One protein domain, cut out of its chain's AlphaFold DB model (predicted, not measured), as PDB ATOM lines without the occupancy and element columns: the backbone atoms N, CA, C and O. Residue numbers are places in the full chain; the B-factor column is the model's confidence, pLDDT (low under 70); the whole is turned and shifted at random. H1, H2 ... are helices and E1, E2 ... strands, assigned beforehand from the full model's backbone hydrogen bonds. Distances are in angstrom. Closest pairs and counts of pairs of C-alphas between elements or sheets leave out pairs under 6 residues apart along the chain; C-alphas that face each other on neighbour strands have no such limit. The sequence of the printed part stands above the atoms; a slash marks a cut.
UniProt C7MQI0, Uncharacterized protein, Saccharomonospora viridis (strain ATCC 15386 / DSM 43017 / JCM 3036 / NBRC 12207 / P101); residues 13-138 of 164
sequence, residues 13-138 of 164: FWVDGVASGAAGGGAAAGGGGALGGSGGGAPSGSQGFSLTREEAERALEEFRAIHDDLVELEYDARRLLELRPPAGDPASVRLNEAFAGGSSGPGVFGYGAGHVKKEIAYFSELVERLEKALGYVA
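This is residues 13 to 138 of the 164 residues of an uncharacterized protein of Saccharomonospora viridis (strain ATCC 15386 / DSM 43017 / JCM 3036 / NBRC 12207 / P101) (UniProt C7MQI0). A tiny parallel sheet, E1 and E2, and the loop of residues 16 to 47 form a head at one end of a rod. H1 and H3, side by side, make the shaft; H2 prolongs its far end. The printed part has 126 residues with E1, E2, H1, H2, H3 in order: mostly helix, extended, radius of gyration of the C-alphas 21.7 A, spans 69 by 27 by 25 A.

E1 is residues 13 to 15, 6.6 A, from C-alpha 13 (-57.021, 10.108, -45.772); E2 48 to 51, 9.8 A; H1 53 to 80, 40.4 A; H2 90 to 100, 15.4 A; H3 108 to 133, 37.9 A, to C-alpha 133 (-53.570, 14.982, -42.944).

Parallel E1 and E2 have N 14 and O 49 within hydrogen-bond range, 2.8 A. H1 touches H3, opposite ways, at a shallow tilt of 24 degrees; closest C-alphas Ala 77 and Ala 113, 5.4 A. H2 touches residues 108 to 110 of H3 alone; closest C-alphas Phe 99 and Val 108, 4.9 A. Every O i to N i+4 pair is within range in H1 and H2, 21 of 22 in H3.

The farthest C-alphas, Ala 29 and Asp 89, are 69.1 A apart. The printed part has no cut; E1 to E2 is a long link. Residues 17 to 48 and 138 have pLDDT under 70.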
ATOM      1  N   PHE A  13     -56.661   9.990 -47.189       74.62
ATOM      2  CA  PHE A  13     -57.021  10.108 -45.772       74.62
ATOM      3  C   PHE A  13     -57.649  11.471 -45.508       74.62
ATOM      4  O   PHE A  13     -57.096  12.495 -45.903       74.62
ATOM      5  N   TRP A  14     -58.797  11.479 -44.838       76.75
ATOM      6  CA  TRP A  14     -59.499  12.682 -44.414       76.75
ATOM      7  C   TRP A  14     -59.517  12.731 -42.892       76.75
ATOM      8  O   TRP A  14     -60.057  11.824 -42.266       76.75
ATOM      9  N   VAL A  15     -58.950  13.782 -42.304       74.94
ATOM     10  CA  VAL A  15     -58.947  14.006 -40.855       74.94
ATOM     11  C   VAL A  15     -59.765  15.248 -40.553       74.94
ATOM     12  O   VAL A  15     -59.438  16.332 -41.028       74.94
ATOM     13  N   ASP A  16     -60.879  15.087 -39.838       78.88
ATOM     14  CA  ASP A  16     -61.846  16.165 -39.566       78.88
ATOM     15  C   ASP A  16     -62.260  16.959 -40.831       78.88
ATOM     16  O   ASP A  16     -62.531  18.161 -40.794       78.88
ATOM     17  N   GLY A  17     -62.310  16.282 -41.984       66.00
ATOM     18  CA  GLY A  17     -62.645  16.877 -43.283       66.00
ATOM     19  C   GLY A  17     -61.474  17.513 -44.047       66.00
ATOM     20  O   GLY A  17     -61.691  18.043 -45.136       66.00
ATOM     21  N   VAL A  18     -60.243  17.439 -43.532       64.81
ATOM     22  CA  VAL A  18     -59.009  17.859 -44.220       64.81
ATOM     23  C   VAL A  18     -58.372  16.658 -44.920       64.81
ATOM     24  O   VAL A  18     -58.117  15.642 -44.279       64.81
ATOM     25  N   ALA A  19     -58.116  16.750 -46.228       64.81
ATOM     26  CA  ALA A  19     -57.455  15.675 -46.977       64.81
ATOM     27  C   ALA A  19     -55.944  15.681 -46.775       64.81
ATOM     28  O   ALA A  19     -55.325  16.740 -46.794       64.81
ATOM     29  N   SER A  20     -55.348  14.491 -46.803       61.59
ATOM     30  CA  SER A  20     -53.905  14.236 -46.888       61.59
ATOM     31  C   SER A  20     -53.219  14.746 -48.170       61.59
ATOM     32  O   SER A  20     -52.056  14.419 -48.386       61.59
ATOM     33  N   GLY A  21     -53.922  15.475 -49.047       54.38
ATOM     34  CA  GLY A  21     -53.379  15.988 -50.314       54.38
ATOM     35  C   GLY A  21     -54.224  17.070 -50.993       54.38
ATOM     36  O   GLY A  21     -54.212  17.175 -52.218       54.38
ATOM     37  N   ALA A  22     -55.017  17.839 -50.239       42.09
ATOM     38  CA  ALA A  22     -55.828  18.912 -50.810       42.09
ATOM     39  C   ALA A  22     -55.229  20.291 -50.515       42.09
ATOM     40  O   ALA A  22     -55.617  20.974 -49.563       42.09
ATOM     41  N   ALA A  23     -54.389  20.754 -51.438       37.22
ATOM     42  CA  ALA A  23     -54.257  22.174 -51.713       37.22
ATOM     43  C   ALA A  23     -55.633  22.735 -52.128       37.22
ATOM     44  O   ALA A  23     -56.078  22.563 -53.258       37.22
ATOM     45  N   GLY A  24     -56.305  23.421 -51.201       32.25
ATOM     46  CA  GLY A  24     -57.388  24.359 -51.502       32.25
ATOM     47  C   GLY A  24     -58.769  23.761 -51.805       32.25
ATOM     48  O   GLY A  24     -59.052  23.323 -52.909       32.25
ATOM     49  N   GLY A  25     -59.676  23.914 -50.837       34.84
ATOM     50  CA  GLY A  25     -61.081  24.285 -51.056       34.84
ATOM     51  C   GLY A  25     -61.962  23.363 -51.906       34.84
ATOM     52  O   GLY A  25     -62.027  23.494 -53.122       34.84
ATOM     53  N   GLY A  26     -62.807  22.568 -51.244       28.94
ATOM     54  CA  GLY A  26     -63.978  21.977 -51.892       28.94
ATOM     55  C   GLY A  26     -64.622  20.856 -51.090       28.94
ATOM     56  O   GLY A  26     -64.402  19.687 -51.377       28.94
ATOM     57  N   ALA A  27     -65.449  21.205 -50.102       34.09
ATOM     58  CA  ALA A  27     -66.356  20.252 -49.470       34.09
ATOM     59  C   ALA A  27     -67.348  19.715 -50.520       34.09
ATOM     60  O   ALA A  27     -68.163  20.477 -51.041       34.09
ATOM     61  N   ALA A  28     -67.297  18.417 -50.828       33.00
ATOM     62  CA  ALA A  28     -68.272  17.755 -51.691       33.00
ATOM     63  C   ALA A  28     -68.965  16.626 -50.921       33.00
ATOM     64  O   ALA A  28     -68.344  15.661 -50.506       33.00
ATOM     65  N   ALA A  29     -70.265  16.773 -50.692       35.19
ATOM     66  CA  ALA A  29     -71.086  15.858 -49.911       35.19
ATOM     67  C   ALA A  29     -71.405  14.539 -50.643       35.19
ATOM     68  O   ALA A  29     -71.684  14.539 -51.839       35.19
ATOM     69  N   GLY A  30     -71.486  13.442 -49.880       29.89
ATOM     70  CA  GLY A  30     -72.232  12.220 -50.221       29.89
ATOM     71  C   GLY A  30     -71.518  10.938 -49.767       29.89
ATOM     72  O   GLY A  30     -70.300  10.876 -49.697       29.89
ATOM     73  N   GLY A  31     -72.296   9.949 -49.335       38.88
ATOM     74  CA  GLY A  31     -71.820   8.880 -48.459       38.88
ATOM     75  C   GLY A  31     -71.140   7.686 -49.132       38.88
ATOM     76  O   GLY A  31     -71.468   7.294 -50.250       38.88
ATOM     77  N   GLY A  32     -70.269   7.037 -48.357       31.03
ATOM     78  CA  GLY A  32     -69.780   5.681 -48.600       31.03
ATOM     79  C   GLY A  32     -68.756   5.235 -47.551       31.03
ATOM     80  O   GLY A  32     -67.688   5.819 -47.464       31.03
ATOM     81  N   GLY A  33     -69.087   4.186 -46.785       36.59
ATOM     82  CA  GLY A  33     -68.122   3.342 -46.061       36.59
ATOM     83  C   GLY A  33     -67.558   3.871 -44.738       36.59
ATOM     84  O   GLY A  33     -66.355   4.053 -44.621       36.59
ATOM     85  N   ALA A  34     -68.404   4.052 -43.720       36.75
ATOM     86  CA  ALA A  34     -67.950   4.315 -42.354       36.75
ATOM     87  C   ALA A  34     -67.408   3.031 -41.693       36.75
ATOM     88  O   ALA A  34     -68.171   2.103 -41.415       36.75
ATOM     89  N   LEU A  35     -66.108   2.995 -41.395       41.16
ATOM     90  CA  LEU A  35     -65.619   2.292 -40.206       41.16
ATOM     91  C   LEU A  35     -65.990   3.201 -39.028       41.16
ATOM     92  O   LEU A  35     -65.730   4.397 -39.067       41.16
ATOM     93  N   GLY A  36     -66.769   2.669 -38.089       41.16
ATOM     94  CA  GLY A  36     -67.593   3.461 -37.178       41.16
ATOM     95  C   GLY A  36     -66.829   4.498 -36.353       41.16
ATOM     96  O   GLY A  36     -66.076   4.134 -35.461       41.16
ATOM     97  N   GLY A  37     -67.153   5.765 -36.599       37.19
ATOM     98  CA  GLY A  37     -66.794   6.940 -35.812       37.19
ATOM     99  C   GLY A  37     -67.653   8.105 -36.309       37.19
ATOM    100  O   GLY A  37     -67.706   8.387 -37.505       37.19
ATOM    101  N   SER A  38     -68.453   8.717 -35.437       39.22
ATOM    102  CA  SER A  38     -69.375   9.799 -35.799       39.22
ATOM    103  C   SER A  38     -68.619  11.125 -35.955       39.22
ATOM    104  O   SER A  38     -68.669  11.967 -35.062       39.22
ATOM    105  N   GLY A  39     -67.921  11.316 -37.074       37.81
ATOM    106  CA  GLY A  39     -67.221  12.559 -37.403       37.81
ATOM    107  C   GLY A  39     -67.050  12.713 -38.915       37.81
ATOM    108  O   GLY A  39     -66.703  11.750 -39.583       37.81
ATOM    109  N   GLY A  40     -67.390  13.898 -39.439       42.00
ATOM    110  CA  GLY A  40     -67.256  14.380 -40.829       42.00
ATOM    111  C   GLY A  40     -66.970  13.345 -41.925       42.00
ATOM    112  O   GLY A  40     -65.835  12.920 -42.097       42.00
ATOM    113  N   GLY A  41     -67.995  12.981 -42.703       40.16
ATOM    114  CA  GLY A  41     -67.870  12.002 -43.785       40.16
ATOM    115  C   GLY A  41     -67.008  12.482 -44.958       40.16
ATOM    116  O   GLY A  41     -67.156  13.615 -45.417       40.16
ATOM    117  N   ALA A  42     -66.158  11.582 -45.455       43.94
ATOM    118  CA  ALA A  42     -65.377  11.739 -46.676       43.94
ATOM    119  C   ALA A  42     -66.264  12.122 -47.882       43.94
ATOM    120  O   ALA A  42     -67.428  11.707 -47.947       43.94
ATOM    121  N   PRO A  43     -65.739  12.898 -48.847       45.22
ATOM    122  CA  PRO A  43     -66.497  13.296 -50.018       45.22
ATOM    123  C   PRO A  43     -66.893  12.104 -50.899       45.22
ATOM    124  O   PRO A  43     -66.099  11.204 -51.181       45.22
ATOM    125  N   SER A  44     -68.145  12.116 -51.358       40.19
ATOM    126  CA  SER A  44     -68.727  11.075 -52.214       40.19
ATOM    127  C   SER A  44     -67.915  10.915 -53.485       40.19
ATOM    128  O   SER A  44     -67.898  11.811 -54.325       40.19
ATOM    129  N   GLY A  45     -67.298   9.751 -53.664       41.78
ATOM    130  CA  GLY A  45     -66.606   9.394 -54.902       41.78
ATOM    131  C   GLY A  45     -65.090   9.254 -54.783       41.78
ATOM    132  O   GLY A  45     -64.479   8.799 -55.744       41.78
ATOM    133  N   SER A  46     -64.486   9.559 -53.630       48.66
ATOM    134  CA  SER A  46     -63.090   9.193 -53.352       48.66
ATOM    135  C   SER A  46     -63.012   7.877 -52.574       48.66
ATOM    136  O   SER A  46     -63.660   7.745 -51.536       48.66
ATOM    137  N   GLN A  47     -62.204   6.919 -53.040       60.38
ATOM    138  CA  GLN A  47     -61.731   5.825 -52.187       60.38
ATOM    139  C   GLN A  47     -60.847   6.432 -51.091       60.38
ATOM    140  O   GLN A  47     -59.889   7.151 -51.374       60.38
ATOM    141  N   GLY A  48     -61.189   6.205 -49.827       67.88
ATOM    142  CA  GLY A  48     -60.440   6.802 -48.731       67.88
ATOM    143  C   GLY A  48     -61.009   6.498 -47.357       67.88
ATOM    144  O   GLY A  48     -62.103   5.947 -47.230       67.88
ATOM    145  N   PHE A  49     -60.247   6.870 -46.336       73.88
ATOM    146  CA  PHE A  49     -60.617   6.729 -44.933       73.88
ATOM    147  C   PHE A  49     -60.955   8.104 -44.363       73.88
ATOM    148  O   PHE A  49     -60.174   9.040 -44.513       73.88
ATOM    149  N   SER A  50     -62.117   8.222 -43.720       77.94
ATOM    150  CA  SER A  50     -62.476   9.386 -42.905       77.94
ATOM    151  C   SER A  50     -62.220   9.032 -41.452       77.94
ATOM    152  O   SER A  50     -62.767   8.039 -40.979       77.94
ATOM    153  N   LEU A  51     -61.388   9.814 -40.779       80.62
ATOM    154  CA  LEU A  51     -60.982   9.615 -39.395       80.62
ATOM    155  C   LEU A  51     -61.239  10.908 -38.621       80.62
ATOM    156  O   LEU A  51     -61.087  12.006 -39.172       80.62
ATOM    157  N   THR A  52     -61.598  10.803 -37.343       84.69
ATOM    158  CA  THR A  52     -61.443  11.964 -36.458       84.69
ATOM    159  C   THR A  52     -59.966  12.221 -36.206       84.69
ATOM    160  O   THR A  52     -59.120  11.341 -36.400       84.69
ATOM    161  N   ARG A  53     -59.626  13.421 -35.740       83.81
ATOM    162  CA  ARG A  53     -58.251  13.712 -35.337       83.81
ATOM    163  C   ARG A  53     -57.702  12.720 -34.310       83.81
ATOM    164  O   ARG A  53     -56.584  12.249 -34.484       83.81
ATOM    165  N   GLU A  54     -58.468  12.367 -33.283       85.12
ATOM    166  CA  GLU A  54     -58.019  11.417 -32.256       85.12
ATOM    167  C   GLU A  54     -57.804  10.010 -32.834       85.12
ATOM    168  O   GLU A  54     -56.848   9.323 -32.471       85.12
ATOM    169  N   GLU A  55     -58.675   9.578 -33.749       84.81
ATOM    170  CA  GLU A  55     -58.532   8.302 -34.456       84.81
ATOM    171  C   GLU A  55     -57.291   8.296 -35.354       84.81
ATOM    172  O   GLU A  55     -56.558   7.309 -35.382       84.81
ATOM    173  N   ALA A  56     -57.023   9.405 -36.045       85.31
ATOM    174  CA  ALA A  56     -55.854   9.566 -36.897       85.31
ATOM    175  C   ALA A  56     -54.544   9.622 -36.098       85.31
ATOM    176  O   ALA A  56     -53.571   8.990 -36.500       85.31
ATOM    177  N   GLU A  57     -54.514  10.317 -34.956       88.00
ATOM    178  CA  GLU A  57     -53.352  10.345 -34.056       88.00
ATOM    179  C   GLU A  57     -53.063   8.940 -33.498       88.00
ATOM    180  O   GLU A  57     -51.924   8.477 -33.553       88.00
ATOM    181  N   ARG A  58     -54.099   8.206 -33.071       90.06
ATOM    182  CA  ARG A  58     -53.951   6.816 -32.615       90.06
ATOM    183  C   ARG A  58     -53.461   5.885 -33.731       90.06
ATOM    184  O   ARG A  58     -52.585   5.058 -33.491       90.06
ATOM    185  N   ALA A  59     -54.027   5.999 -34.932       88.38
ATOM    186  CA  ALA A  59     -53.612   5.191 -36.076       88.38
ATOM    187  C   ALA A  59     -52.162   5.494 -36.477       88.38
ATOM    188  O   ALA A  59     -51.404   4.577 -36.777       88.38
ATOM    189  N   LEU A  60     -51.756   6.766 -36.428       89.44
ATOM    190  CA  LEU A  60     -50.385   7.184 -36.692       89.44
ATOM    191  C   LEU A  60     -49.401   6.564 -35.690       89.44
ATOM    192  O   LEU A  60     -48.352   6.072 -36.098       89.44
ATOM    193  N   GLU A  61     -49.729   6.566 -34.396       92.88
ATOM    194  CA  GLU A  61     -48.904   5.912 -33.371       92.88
ATOM    195  C   GLU A  61     -48.762   4.407 -33.629       92.88
ATOM    196  O   GLU A  61     -47.652   3.875 -33.591       92.88
ATOM    197  N   GLU A  62     -49.866   3.729 -33.947       93.75
ATOM    198  CA  GLU A  62     -49.867   2.296 -34.245       93.75
ATOM    199  C   GLU A  62     -49.054   1.972 -35.506       93.75
ATOM    200  O   GLU A  62     -48.237   1.052 -35.501       93.75
ATOM    201  N   PHE A  63     -49.209   2.753 -36.576       93.06
ATOM    202  CA  PHE A  63     -48.479   2.530 -37.825       93.06
ATOM    203  C   PHE A  63     -46.989   2.824 -37.698       93.06
ATOM    204  O   PHE A  63     -46.191   2.105 -38.296       93.06
ATOM    205  N   ARG A  64     -46.594   3.822 -36.899       93.44
ATOM    206  CA  ARG A  64     -45.181   4.059 -36.574       93.44
ATOM    207  C   ARG A  64     -44.584   2.887 -35.799       93.44
ATOM    208  O   ARG A  64     -43.515   2.420 -36.169       93.44
ATOM    209  N   ALA A  65     -45.291   2.370 -34.794       95.19
ATOM    210  CA  ALA A  65     -44.825   1.206 -34.040       95.19
ATOM    211  C   ALA A  65     -44.633  -0.019 -34.951       95.19
ATOM    212  O   ALA A  65     -43.583  -0.652 -34.920       95.19
ATOM    213  N   ILE A  66     -45.603  -0.303 -35.827       94.75
ATOM    214  CA  ILE A  66     -45.495  -1.405 -36.796       94.75
ATOM    215  C   ILE A  66     -44.342  -1.169 -37.780       94.75
ATOM    216  O   ILE A  66     -43.607  -2.100 -38.101       94.75
ATOM    217  N   HIS A  67     -44.174   0.058 -38.276       93.44
ATOM    218  CA  HIS A  67     -43.062   0.404 -39.157       93.44
ATOM    219  C   HIS A  67     -41.712   0.133 -38.484       93.44
ATOM    220  O   HIS A  67     -40.844  -0.495 -39.090       93.44
ATOM    221  N   ASP A  68     -41.544   0.562 -37.235       94.38
ATOM    222  CA  ASP A  68     -40.306   0.375 -36.481       94.38
ATOM    223  C   ASP A  68     -40.015  -1.115 -36.231       94.38
ATOM    224  O   ASP A  68     -38.894  -1.569 -36.482       94.38
ATOM    225  N   ASP A  69     -41.034  -1.900 -35.863       96.06
ATOM    226  CA  ASP A  69     -40.926  -3.359 -35.722       96.06
ATOM    227  C   ASP A  69     -40.504  -4.028 -37.045       96.06
ATOM    228  O   ASP A  69     -39.674  -4.942 -37.072       96.06
ATOM    229  N   LEU A  70     -41.046  -3.565 -38.177       95.00
ATOM    230  CA  LEU A  70     -40.680  -4.078 -39.499       95.00
ATOM    231  C   LEU A  70     -39.243  -3.708 -39.886       95.00
ATOM    232  O   LEU A  70     -38.558  -4.522 -40.510       95.00
ATOM    233  N   VAL A  71     -38.769  -2.515 -39.523       94.88
ATOM    234  CA  VAL A  71     -37.373  -2.099 -39.737       94.88
ATOM    235  C   VAL A  71     -36.416  -2.982 -38.934       94.88
ATOM    236  O   VAL A  71     -35.384  -3.405 -39.466       94.88
ATOM    237  N   GLU A  72     -36.760  -3.317 -37.690       95.38
ATOM    238  CA  GLU A  72     -35.990  -4.277 -36.890       95.38
ATOM    239  C   GLU A  72     -36.009  -5.674 -37.532       95.38
ATOM    240  O   GLU A  72     -34.959  -6.298 -37.719       95.38
ATOM    241  N   LEU A  73     -37.177  -6.130 -37.989       94.25
ATOM    242  CA  LEU A  73     -37.310  -7.409 -38.682       94.25
ATOM    243  C   LEU A  73     -36.499  -7.462 -39.988       94.25
ATOM    244  O   LEU A  73     -35.946  -8.508 -40.326       94.25
ATOM    245  N   GLU A  74     -36.390  -6.359 -40.732       94.75
ATOM    246  CA  GLU A  74     -35.566  -6.279 -41.946       94.75
ATOM    247  C   GLU A  74     -34.087  -6.483 -41.640       94.75
ATOM    248  O   GLU A  74     -33.393  -7.182 -42.390       94.75
ATOM    249  N   TYR A  75     -33.616  -5.927 -40.522       93.69
ATOM    250  CA  TYR A  75     -32.247  -6.115 -40.065       93.69
ATOM    251  C   TYR A  75     -31.958  -7.595 -39.788       93.69
ATOM    252  O   TYR A  75     -30.976  -8.143 -40.302       93.69
ATOM    253  N   ASP A  76     -32.838  -8.271 -39.051       93.50
ATOM    254  CA  ASP A  76     -32.691  -9.698 -38.764       93.50
ATOM    255  C   ASP A  76     -32.839 -10.566 -40.018       93.50
ATOM    256  O   ASP A  76     -32.047 -11.490 -40.242       93.50
ATOM    257  N   ALA A  77     -33.784 -10.235 -40.898       92.06
ATOM    258  CA  ALA A  77     -33.978 -10.934 -42.162       92.06
ATOM    259  C   ALA A  77     -32.741 -10.834 -43.064       92.06
ATOM    260  O   ALA A  77     -32.359 -11.824 -43.692       92.06
ATOM    261  N   ARG A  78     -32.057  -9.680 -43.098       90.62
ATOM    262  CA  ARG A  78     -30.783  -9.534 -43.819       90.62
ATOM    263  C   ARG A  78     -29.693 -10.434 -43.257       90.62
ATOM    264  O   ARG A  78     -28.957 -11.029 -44.038       90.62
ATOM    265  N   ARG A  79     -29.612 -10.591 -41.936       91.94
ATOM    266  CA  ARG A  79     -28.628 -11.489 -41.310       91.94
ATOM    267  C   ARG A  79     -28.864 -12.952 -41.676       91.94
ATOM    268  O   ARG A  79     -27.903 -13.703 -41.827       91.94
ATOM    269  N   LEU A  80     -30.115 -13.359 -41.894       90.69
ATOM    270  CA  LEU A  80     -30.429 -14.703 -42.391       90.69
ATOM    271  C   LEU A  80     -29.923 -14.952 -43.822       90.69
ATOM    272  O   LEU A  80     -29.697 -16.103 -44.190       90.69
ATOM    273  N   LEU A  81     -29.690 -13.908 -44.621       90.50
ATOM    274  CA  LEU A  81     -29.091 -14.041 -45.956       90.50
ATOM    275  C   LEU A  81     -27.585 -14.325 -45.902       90.50
ATOM    276  O   LEU A  81     -27.012 -14.796 -46.878       90.50
ATOM    277  N   GLU A  82     -26.942 -14.071 -44.762       90.38
ATOM    278  CA  GLU A  82     -25.508 -14.301 -44.558       90.38
ATOM    279  C   GLU A  82     -25.197 -15.725 -44.065       90.38
ATOM    280  O   GLU A  82     -24.041 -16.061 -43.786       90.38
ATOM    281  N   LEU A  83     -26.221 -16.580 -43.957       89.88
ATOM    282  CA  LEU A  83     -26.078 -17.977 -43.564       89.88
ATOM    283  C   LEU A  83     -25.114 -18.705 -44.501       89.88
ATOM    284  O   LEU A  83     -25.280 -18.705 -45.719       89.88
ATOM    285  N   ARG A  84     -24.140 -19.401 -43.915       89.38
ATOM    286  CA  ARG A  84     -23.198 -20.267 -44.632       89.38
ATOM    287  C   ARG A  84     -23.533 -21.735 -44.396       89.38
ATOM    288  O   ARG A  84     -24.068 -22.069 -43.334       89.38
ATOM    289  N   PRO A  85     -23.210 -22.625 -45.348       90.06
ATOM    290  CA  PRO A  85     -23.439 -24.044 -45.155       90.06
ATOM    291  C   PRO A  85     -22.583 -24.556 -43.979       90.06
ATOM    292  O   PRO A  85     -21.412 -24.186 -43.873       90.06
ATOM    293  N   PRO A  86     -23.141 -25.403 -43.092       87.38
ATOM    294  CA  PRO A  86     -22.423 -25.915 -41.921       87.38
ATOM    295  C   PRO A  86     -21.283 -26.876 -42.291       87.38
ATOM    296  O   PRO A  86     -20.335 -27.037 -41.524       87.38
ATOM    297  N   ALA A  87     -21.365 -27.506 -43.464       90.69
ATOM    298  CA  ALA A  87     -20.343 -28.375 -44.027       90.69
ATOM    299  C   ALA A  87     -20.286 -28.215 -45.555       90.69
ATOM    300  O   ALA A  87     -21.235 -27.750 -46.184       90.69
ATOM    301  N   GLY A  88     -19.158 -28.596 -46.158       91.00
ATOM    302  CA  GLY A  88     -18.943 -28.519 -47.609       91.00
ATOM    303  C   GLY A  88     -19.530 -29.692 -48.400       91.00
ATOM    304  O   GLY A  88     -19.205 -29.855 -49.574       91.00
ATOM    305  N   ASP A  89     -20.333 -30.550 -47.768       94.69
ATOM    306  CA  ASP A  89     -20.985 -31.647 -48.470       94.69
ATOM    307  C   ASP A  89     -22.127 -31.130 -49.374       94.69
ATOM    308  O   ASP A  89     -22.733 -30.089 -49.091       94.69
ATOM    309  N   PRO A  90     -22.464 -31.853 -50.460       93.19
ATOM    310  CA  PRO A  90     -23.475 -31.392 -51.408       93.19
ATOM    311  C   PRO A  90     -24.866 -31.159 -50.803       93.19
ATOM    312  O   PRO A  90     -25.620 -30.354 -51.345       93.19
ATOM    313  N   ALA A  91     -25.237 -31.852 -49.720       93.00
ATOM    314  CA  ALA A  91     -26.546 -31.674 -49.100       93.00
ATOM    315  C   ALA A  91     -26.596 -30.375 -48.285       93.00
ATOM    316  O   ALA A  91     -27.537 -29.597 -48.448       93.00
ATOM    317  N   SER A  92     -25.561 -30.099 -47.486       92.25
ATOM    318  CA  SER A  92     -25.436 -28.853 -46.716       92.25
ATOM    319  C   SER A  92     -25.412 -27.613 -47.609       92.25
ATOM    320  O   SER A  92     -26.093 -26.630 -47.313       92.25
ATOM    321  N   VAL A  93     -24.676 -27.666 -48.723       93.06
ATOM    322  CA  VAL A  93     -24.618 -26.564 -49.698       93.06
ATOM    323  C   VAL A  93     -25.990 -26.321 -50.325       93.06
ATOM    324  O   VAL A  93     -26.485 -25.200 -50.283       93.06
ATOM    325  N   ARG A  94     -26.659 -27.369 -50.824       91.00
ATOM    326  CA  ARG A  94     -27.989 -27.236 -51.447       91.00
ATOM    327  C   ARG A  94     -29.051 -26.723 -50.482       91.00
ATOM    328  O   ARG A  94     -29.910 -25.938 -50.873       91.00
ATOM    329  N   LEU A  95     -29.014 -27.176 -49.229       91.00
ATOM    330  CA  LEU A  95     -29.942 -26.702 -48.208       91.00
ATOM    331  C   LEU A  95     -29.711 -25.217 -47.903       91.00
ATOM    332  O   LEU A  95     -30.668 -24.453 -47.801       91.00
ATOM    333  N   ASN A  96     -28.449 -24.800 -47.794       93.00
ATOM    334  CA  ASN A  96     -28.105 -23.400 -47.597       93.00
ATOM    335  C   ASN A  96     -28.554 -22.529 -48.782       93.00
ATOM    336  O   ASN A  96     -29.192 -21.503 -48.553       93.00
ATOM    337  N   GLU A  97     -28.330 -22.975 -50.019       92.50
ATOM    338  CA  GLU A  97     -28.803 -22.284 -51.225       92.50
ATOM    339  C   GLU A  97     -30.331 -22.138 -51.252       92.50
ATOM    340  O   GLU A  97     -30.842 -21.087 -51.633       92.50
ATOM    341  N   ALA A  98     -31.080 -23.154 -50.808       91.62
ATOM    342  CA  ALA A  98     -32.539 -23.077 -50.733       91.62
ATOM    343  C   ALA A  98     -33.026 -22.014 -49.729       91.62
ATOM    344  O   ALA A  98     -34.055 -21.372 -49.947       91.62
ATOM    345  N   PHE A  99     -32.289 -21.809 -48.635       92.81
ATOM    346  CA  PHE A  99     -32.652 -20.862 -47.584       92.81
ATOM    347  C   PHE A  99     -32.137 -19.443 -47.838       92.81
ATOM    348  O   PHE A  99     -32.940 -18.517 -47.954       92.81
ATOM    349  N   ALA A 100     -30.818 -19.268 -47.931       91.06
ATOM    350  CA  ALA A 100     -30.166 -17.965 -48.066       91.06
ATOM    351  C   ALA A 100     -30.116 -17.472 -49.523       91.06
ATOM    352  O   ALA A 100     -30.078 -16.269 -49.777       91.06
ATOM    353  N   GLY A 101     -30.195 -18.390 -50.488       90.19
ATOM    354  CA  GLY A 101     -30.013 -18.112 -51.910       90.19
ATOM    355  C   GLY A 101     -28.636 -18.525 -52.417       90.19
ATOM    356  O   GLY A 101     -27.757 -18.936 -51.661       90.19
ATOM    357  N   GLY A 102     -28.451 -18.433 -53.730       84.50
ATOM    358  CA  GLY A 102     -27.214 -18.829 -54.399       84.50
ATOM    359  C   GLY A 102     -27.193 -18.389 -55.857       84.50
ATOM    360  O   GLY A 102     -27.881 -17.444 -56.244       84.50
ATOM    361  N   SER A 103     -26.447 -19.101 -56.705       80.06
ATOM    362  CA  SER A 103     -26.345 -18.789 -58.143       80.06
ATOM    363  C   SER A 103     -27.687 -18.822 -58.884       80.06
ATOM    364  O   SER A 103     -27.820 -18.240 -59.955       80.06
ATOM    365  N   SER A 104     -28.673 -19.515 -58.317       81.81
ATOM    366  CA  SER A 104     -30.005 -19.723 -58.890       81.81
ATOM    367  C   SER A 104     -30.998 -18.602 -58.552       81.81
ATOM    368  O   SER A 104     -32.109 -18.608 -59.076       81.81
ATOM    369  N   GLY A 105     -30.620 -17.659 -57.680       86.31
ATOM    370  CA  GLY A 105     -31.480 -16.574 -57.211       86.31
ATOM    371  C   GLY A 105     -31.701 -16.571 -55.691       86.31
ATOM    372  O   GLY A 105     -31.005 -17.282 -54.958       86.31
ATOM    373  N   PRO A 106     -32.644 -15.742 -55.204       88.12
ATOM    374  CA  PRO A 106     -32.941 -15.628 -53.781       88.12
ATOM    375  C   PRO A 106     -33.561 -16.919 -53.234       88.12
ATOM    376  O   PRO A 106     -34.445 -17.508 -53.853       88.12
ATOM    377  N   GLY A 107     -33.104 -17.340 -52.055       90.94
ATOM    378  CA  GLY A 107     -33.726 -18.420 -51.292       90.94
ATOM    379  C   GLY A 107     -34.965 -17.938 -50.537       90.94
ATOM    380  O   GLY A 107     -35.380 -16.781 -50.657       90.94
ATOM    381  N   VAL A 108     -35.547 -18.811 -49.715       92.25
ATOM    382  CA  VAL A 108     -36.747 -18.502 -48.911       92.25
ATOM    383  C   VAL A 108     -36.564 -17.237 -48.065       92.25
ATOM    384  O   VAL A 108     -37.453 -16.384 -48.038       92.25
ATOM    385  N   PHE A 109     -35.401 -17.058 -47.433       93.50
ATOM    386  CA  PHE A 109     -35.110 -15.855 -46.650       93.50
ATOM    387  C   PHE A 109     -34.983 -14.610 -47.529       93.50
ATOM    388  O   PHE A 109     -35.428 -13.539 -47.129       93.50
ATOM    389  N   GLY A 110     -34.462 -14.746 -48.753       92.12
ATOM    390  CA  GLY A 110     -34.399 -13.653 -49.726       92.12
ATOM    391  C   GLY A 110     -35.786 -13.159 -50.134       92.12
ATOM    392  O   GLY A 110     -36.032 -11.953 -50.171       92.12
ATOM    393  N   TYR A 111     -36.721 -14.080 -50.378       92.25
ATOM    394  CA  TYR A 111     -38.117 -13.730 -50.658       92.25
ATOM    395  C   TYR A 111     -38.827 -13.115 -49.448       92.25
ATOM    396  O   TYR A 111     -39.594 -12.167 -49.625       92.25
ATOM    397  N   GLY A 112     -38.572 -13.629 -48.242       91.62
ATOM    398  CA  GLY A 112     -39.103 -13.069 -46.997       91.62
ATOM    399  C   GLY A 112     -38.613 -11.640 -46.760       91.62
ATOM    400  O   GLY A 112     -39.423 -10.727 -46.641       91.62
ATOM    401  N   ALA A 113     -37.298 -11.417 -46.823       92.62
ATOM    402  CA  ALA A 113     -36.697 -10.088 -46.703       92.62
ATOM    403  C   ALA A 113     -37.233  -9.112 -47.767       92.62
ATOM    404  O   ALA A 113     -37.464  -7.936 -47.491       92.62
ATOM    405  N   GLY A 114     -37.477  -9.601 -48.986       91.81
ATOM    406  CA  GLY A 114     -38.104  -8.816 -50.046       91.81
ATOM    407  C   GLY A 114     -39.552  -8.406 -49.753       91.81
ATOM    408  O   GLY A 114     -39.961  -7.334 -50.193       91.81
ATOM    409  N   HIS A 115     -40.325  -9.218 -49.026       92.00
ATOM    410  CA  HIS A 115     -41.674  -8.847 -48.580       92.00
ATOM    411  C   HIS A 115     -41.630  -7.822 -47.452       92.00
ATOM    412  O   HIS A 115     -42.273  -6.786 -47.586       92.00
ATOM    413  N   VAL A 116     -40.792  -8.038 -46.433       93.19
ATOM    414  CA  VAL A 116     -40.628  -7.087 -45.319       93.19
ATOM    415  C   VAL A 116     -40.268  -5.693 -45.843       93.19
ATOM    416  O   VAL A 116     -40.866  -4.706 -45.439       93.19
ATOM    417  N   LYS A 117     -39.385  -5.589 -46.845       92.56
ATOM    418  CA  LYS A 117     -39.062  -4.298 -47.482       92.56
ATOM    419  C   LYS A 117     -40.257  -3.601 -48.131       92.56
ATOM    420  O   LYS A 117     -40.329  -2.376 -48.111       92.56
ATOM    421  N   LYS A 118     -41.172  -4.357 -48.739       92.12
ATOM    422  CA  LYS A 118     -42.397  -3.790 -49.323       92.12
ATOM    423  C   LYS A 118     -43.365  -3.341 -48.237       92.12
ATOM    424  O   LYS A 118     -44.011  -2.316 -48.410       92.12
ATOM    425  N   GLU A 119     -43.449  -4.087 -47.139       91.50
ATOM    426  CA  GLU A 119     -44.266  -3.724 -45.981       91.50
ATOM    427  C   GLU A 119     -43.738  -2.453 -45.306       91.50
ATOM    428  O   GLU A 119     -44.522  -1.549 -45.046       91.50
ATOM    429  N   ILE A 120     -42.418  -2.313 -45.135       92.00
ATOM    430  CA  ILE A 120     -41.801  -1.064 -44.658       92.00
ATOM    431  C   ILE A 120     -42.189   0.107 -45.560       92.00
ATOM    432  O   ILE A 120     -42.670   1.122 -45.070       92.00
ATOM    433  N   ALA A 121     -42.022  -0.038 -46.880       89.19
ATOM    434  CA  ALA A 121     -42.377   1.022 -47.824       89.19
ATOM    435  C   ALA A 121     -43.865   1.395 -47.733       89.19
ATOM    436  O   ALA A 121     -44.212   2.571 -47.789       89.19
ATOM    437  N   TYR A 122     -44.735   0.401 -47.544       87.31
ATOM    438  CA  TYR A 122     -46.160   0.624 -47.341       87.31
ATOM    439  C   TYR A 122     -46.457   1.417 -46.065       87.31
ATOM    440  O   TYR A 122     -47.155   2.427 -46.123       87.31
ATOM    441  N   PHE A 123     -45.933   0.982 -44.919       89.50
ATOM    442  CA  PHE A 123     -46.198   1.657 -43.649       89.50
ATOM    443  C   PHE A 123     -45.551   3.042 -43.580       89.50
ATOM    444  O   PHE A 123     -46.170   3.954 -43.042       89.50
ATOM    445  N   SER A 124     -44.379   3.236 -44.192       90.38
ATOM    446  CA  SER A 124     -43.768   4.563 -44.355       90.38
ATOM    447  C   SER A 124     -44.713   5.510 -45.094       90.38
ATOM    448  O   SER A 124     -44.977   6.615 -44.627       90.38
ATOM    449  N   GLU A 125     -45.302   5.057 -46.204       88.06
ATOM    450  CA  GLU A 125     -46.238   5.871 -46.980       88.06
ATOM    451  C   GLU A 125     -47.536   6.180 -46.209       88.06
ATOM    452  O   GLU A 125     -48.067   7.291 -46.292       88.06
ATOM    453  N   LEU A 126     -48.054   5.224 -45.430       88.12
ATOM    454  CA  LEU A 126     -49.214   5.456 -44.563       88.12
ATOM    455  C   LEU A 126     -48.931   6.509 -43.486       88.12
ATOM    456  O   LEU A 126     -49.757   7.398 -43.269       88.12
ATOM    457  N   VAL A 127     -47.772   6.410 -42.831       89.31
ATOM    458  CA  VAL A 127     -47.324   7.359 -41.806       89.31
ATOM    459  C   VAL A 127     -47.215   8.760 -42.403       89.31
ATOM    460  O   VAL A 127     -47.841   9.683 -41.886       89.31
ATOM    461  N   GLU A 128     -46.530   8.914 -43.537       86.62
ATOM    462  CA  GLU A 128     -46.368  10.208 -44.213       86.62
ATOM    463  C   GLU A 128     -47.715  10.860 -44.564       86.62
ATOM    464  O   GLU A 128     -47.917  12.059 -44.360       86.62
ATOM    465  N   ARG A 129     -48.677  10.082 -45.069       84.12
ATOM    466  CA  ARG A 129     -50.000  10.605 -45.447       84.12
ATOM    467  C   ARG A 129     -50.840  11.014 -44.243       84.12
ATOM    468  O   ARG A 129     -51.534  12.029 -44.312       84.12
ATOM    469  N   LEU A 130     -50.784  10.255 -43.148       85.62
ATOM    470  CA  LEU A 130     -51.460  10.628 -41.904       85.62
ATOM    471  C   LEU A 130     -50.831  11.871 -41.275       85.62
ATOM    472  O   LEU A 130     -51.557  12.754 -40.831       85.62
ATOM    473  N   GLU A 131     -49.503  11.990 -41.295       87.00
ATOM    474  CA  GLU A 131     -48.803  13.191 -40.831       87.00
ATOM    475  C   GLU A 131     -49.189  14.434 -41.639       87.00
ATOM    476  O   GLU A 131     -49.424  15.493 -41.052       87.00
ATOM    477  N   LYS A 132     -49.311  14.312 -42.969       84.00
ATOM    478  CA  LYS A 132     -49.840  15.384 -43.828       84.00
ATOM    479  C   LYS A 132     -51.284  15.740 -43.463       84.00
ATOM    480  O   LYS A 132     -51.587  16.916 -43.290       84.00
ATOM    481  N   ALA A 133     -52.162  14.749 -43.288       81.88
ATOM    482  CA  ALA A 133     -53.570  14.982 -42.944       81.88
ATOM    483  C   ALA A 133     -53.756  15.638 -41.563       81.88
ATOM    484  O   ALA A 133     -54.627  16.487 -41.390       81.88
ATOM    485  N   LEU A 134     -52.907  15.279 -40.595       83.75
ATOM    486  CA  LEU A 134     -52.842  15.895 -39.266       83.75
ATOM    487  C   LEU A 134     -52.167  17.276 -39.271       83.75
ATOM    488  O   LEU A 134     -52.188  17.979 -38.259       83.75
ATOM    489  N   GLY A 135     -51.570  17.680 -40.397       82.25
ATOM    490  CA  GLY A 135     -50.871  18.953 -40.548       82.25
ATOM    491  C   GLY A 135     -49.504  19.005 -39.860       82.25
ATOM    492  O   GLY A 135     -49.000  20.096 -39.596       82.25
ATOM    493  N   TYR A 136     -48.895  17.857 -39.549       79.88
ATOM    494  CA  TYR A 136     -47.551  17.786 -38.963       79.88
ATOM    495  C   TYR A 136     -46.444  18.054 -39.987       79.88
ATOM    496  O   TYR A 136     -45.374  18.539 -39.620       79.88
ATOM    497  N   VAL A 137     -46.705  17.784 -41.268       71.00
ATOM    498  CA  VAL A 137     -45.765  18.002 -42.374       71.00
ATOM    499  C   VAL A 137     -46.353  19.024 -43.345       71.00
ATOM    500  O   VAL A 137     -47.483  18.882 -43.801       71.00
ATOM    501  N   ALA A 138     -45.584  20.068 -43.665       56.31
ATOM    502  CA  ALA A 138     -45.963  21.064 -44.666       56.31
ATOM    503  C   ALA A 138     -45.646  20.552 -46.084       56.31
ATOM    504  O   ALA A 138     -44.547  20.055 -46.322       56.31
TER     505      ALA A 138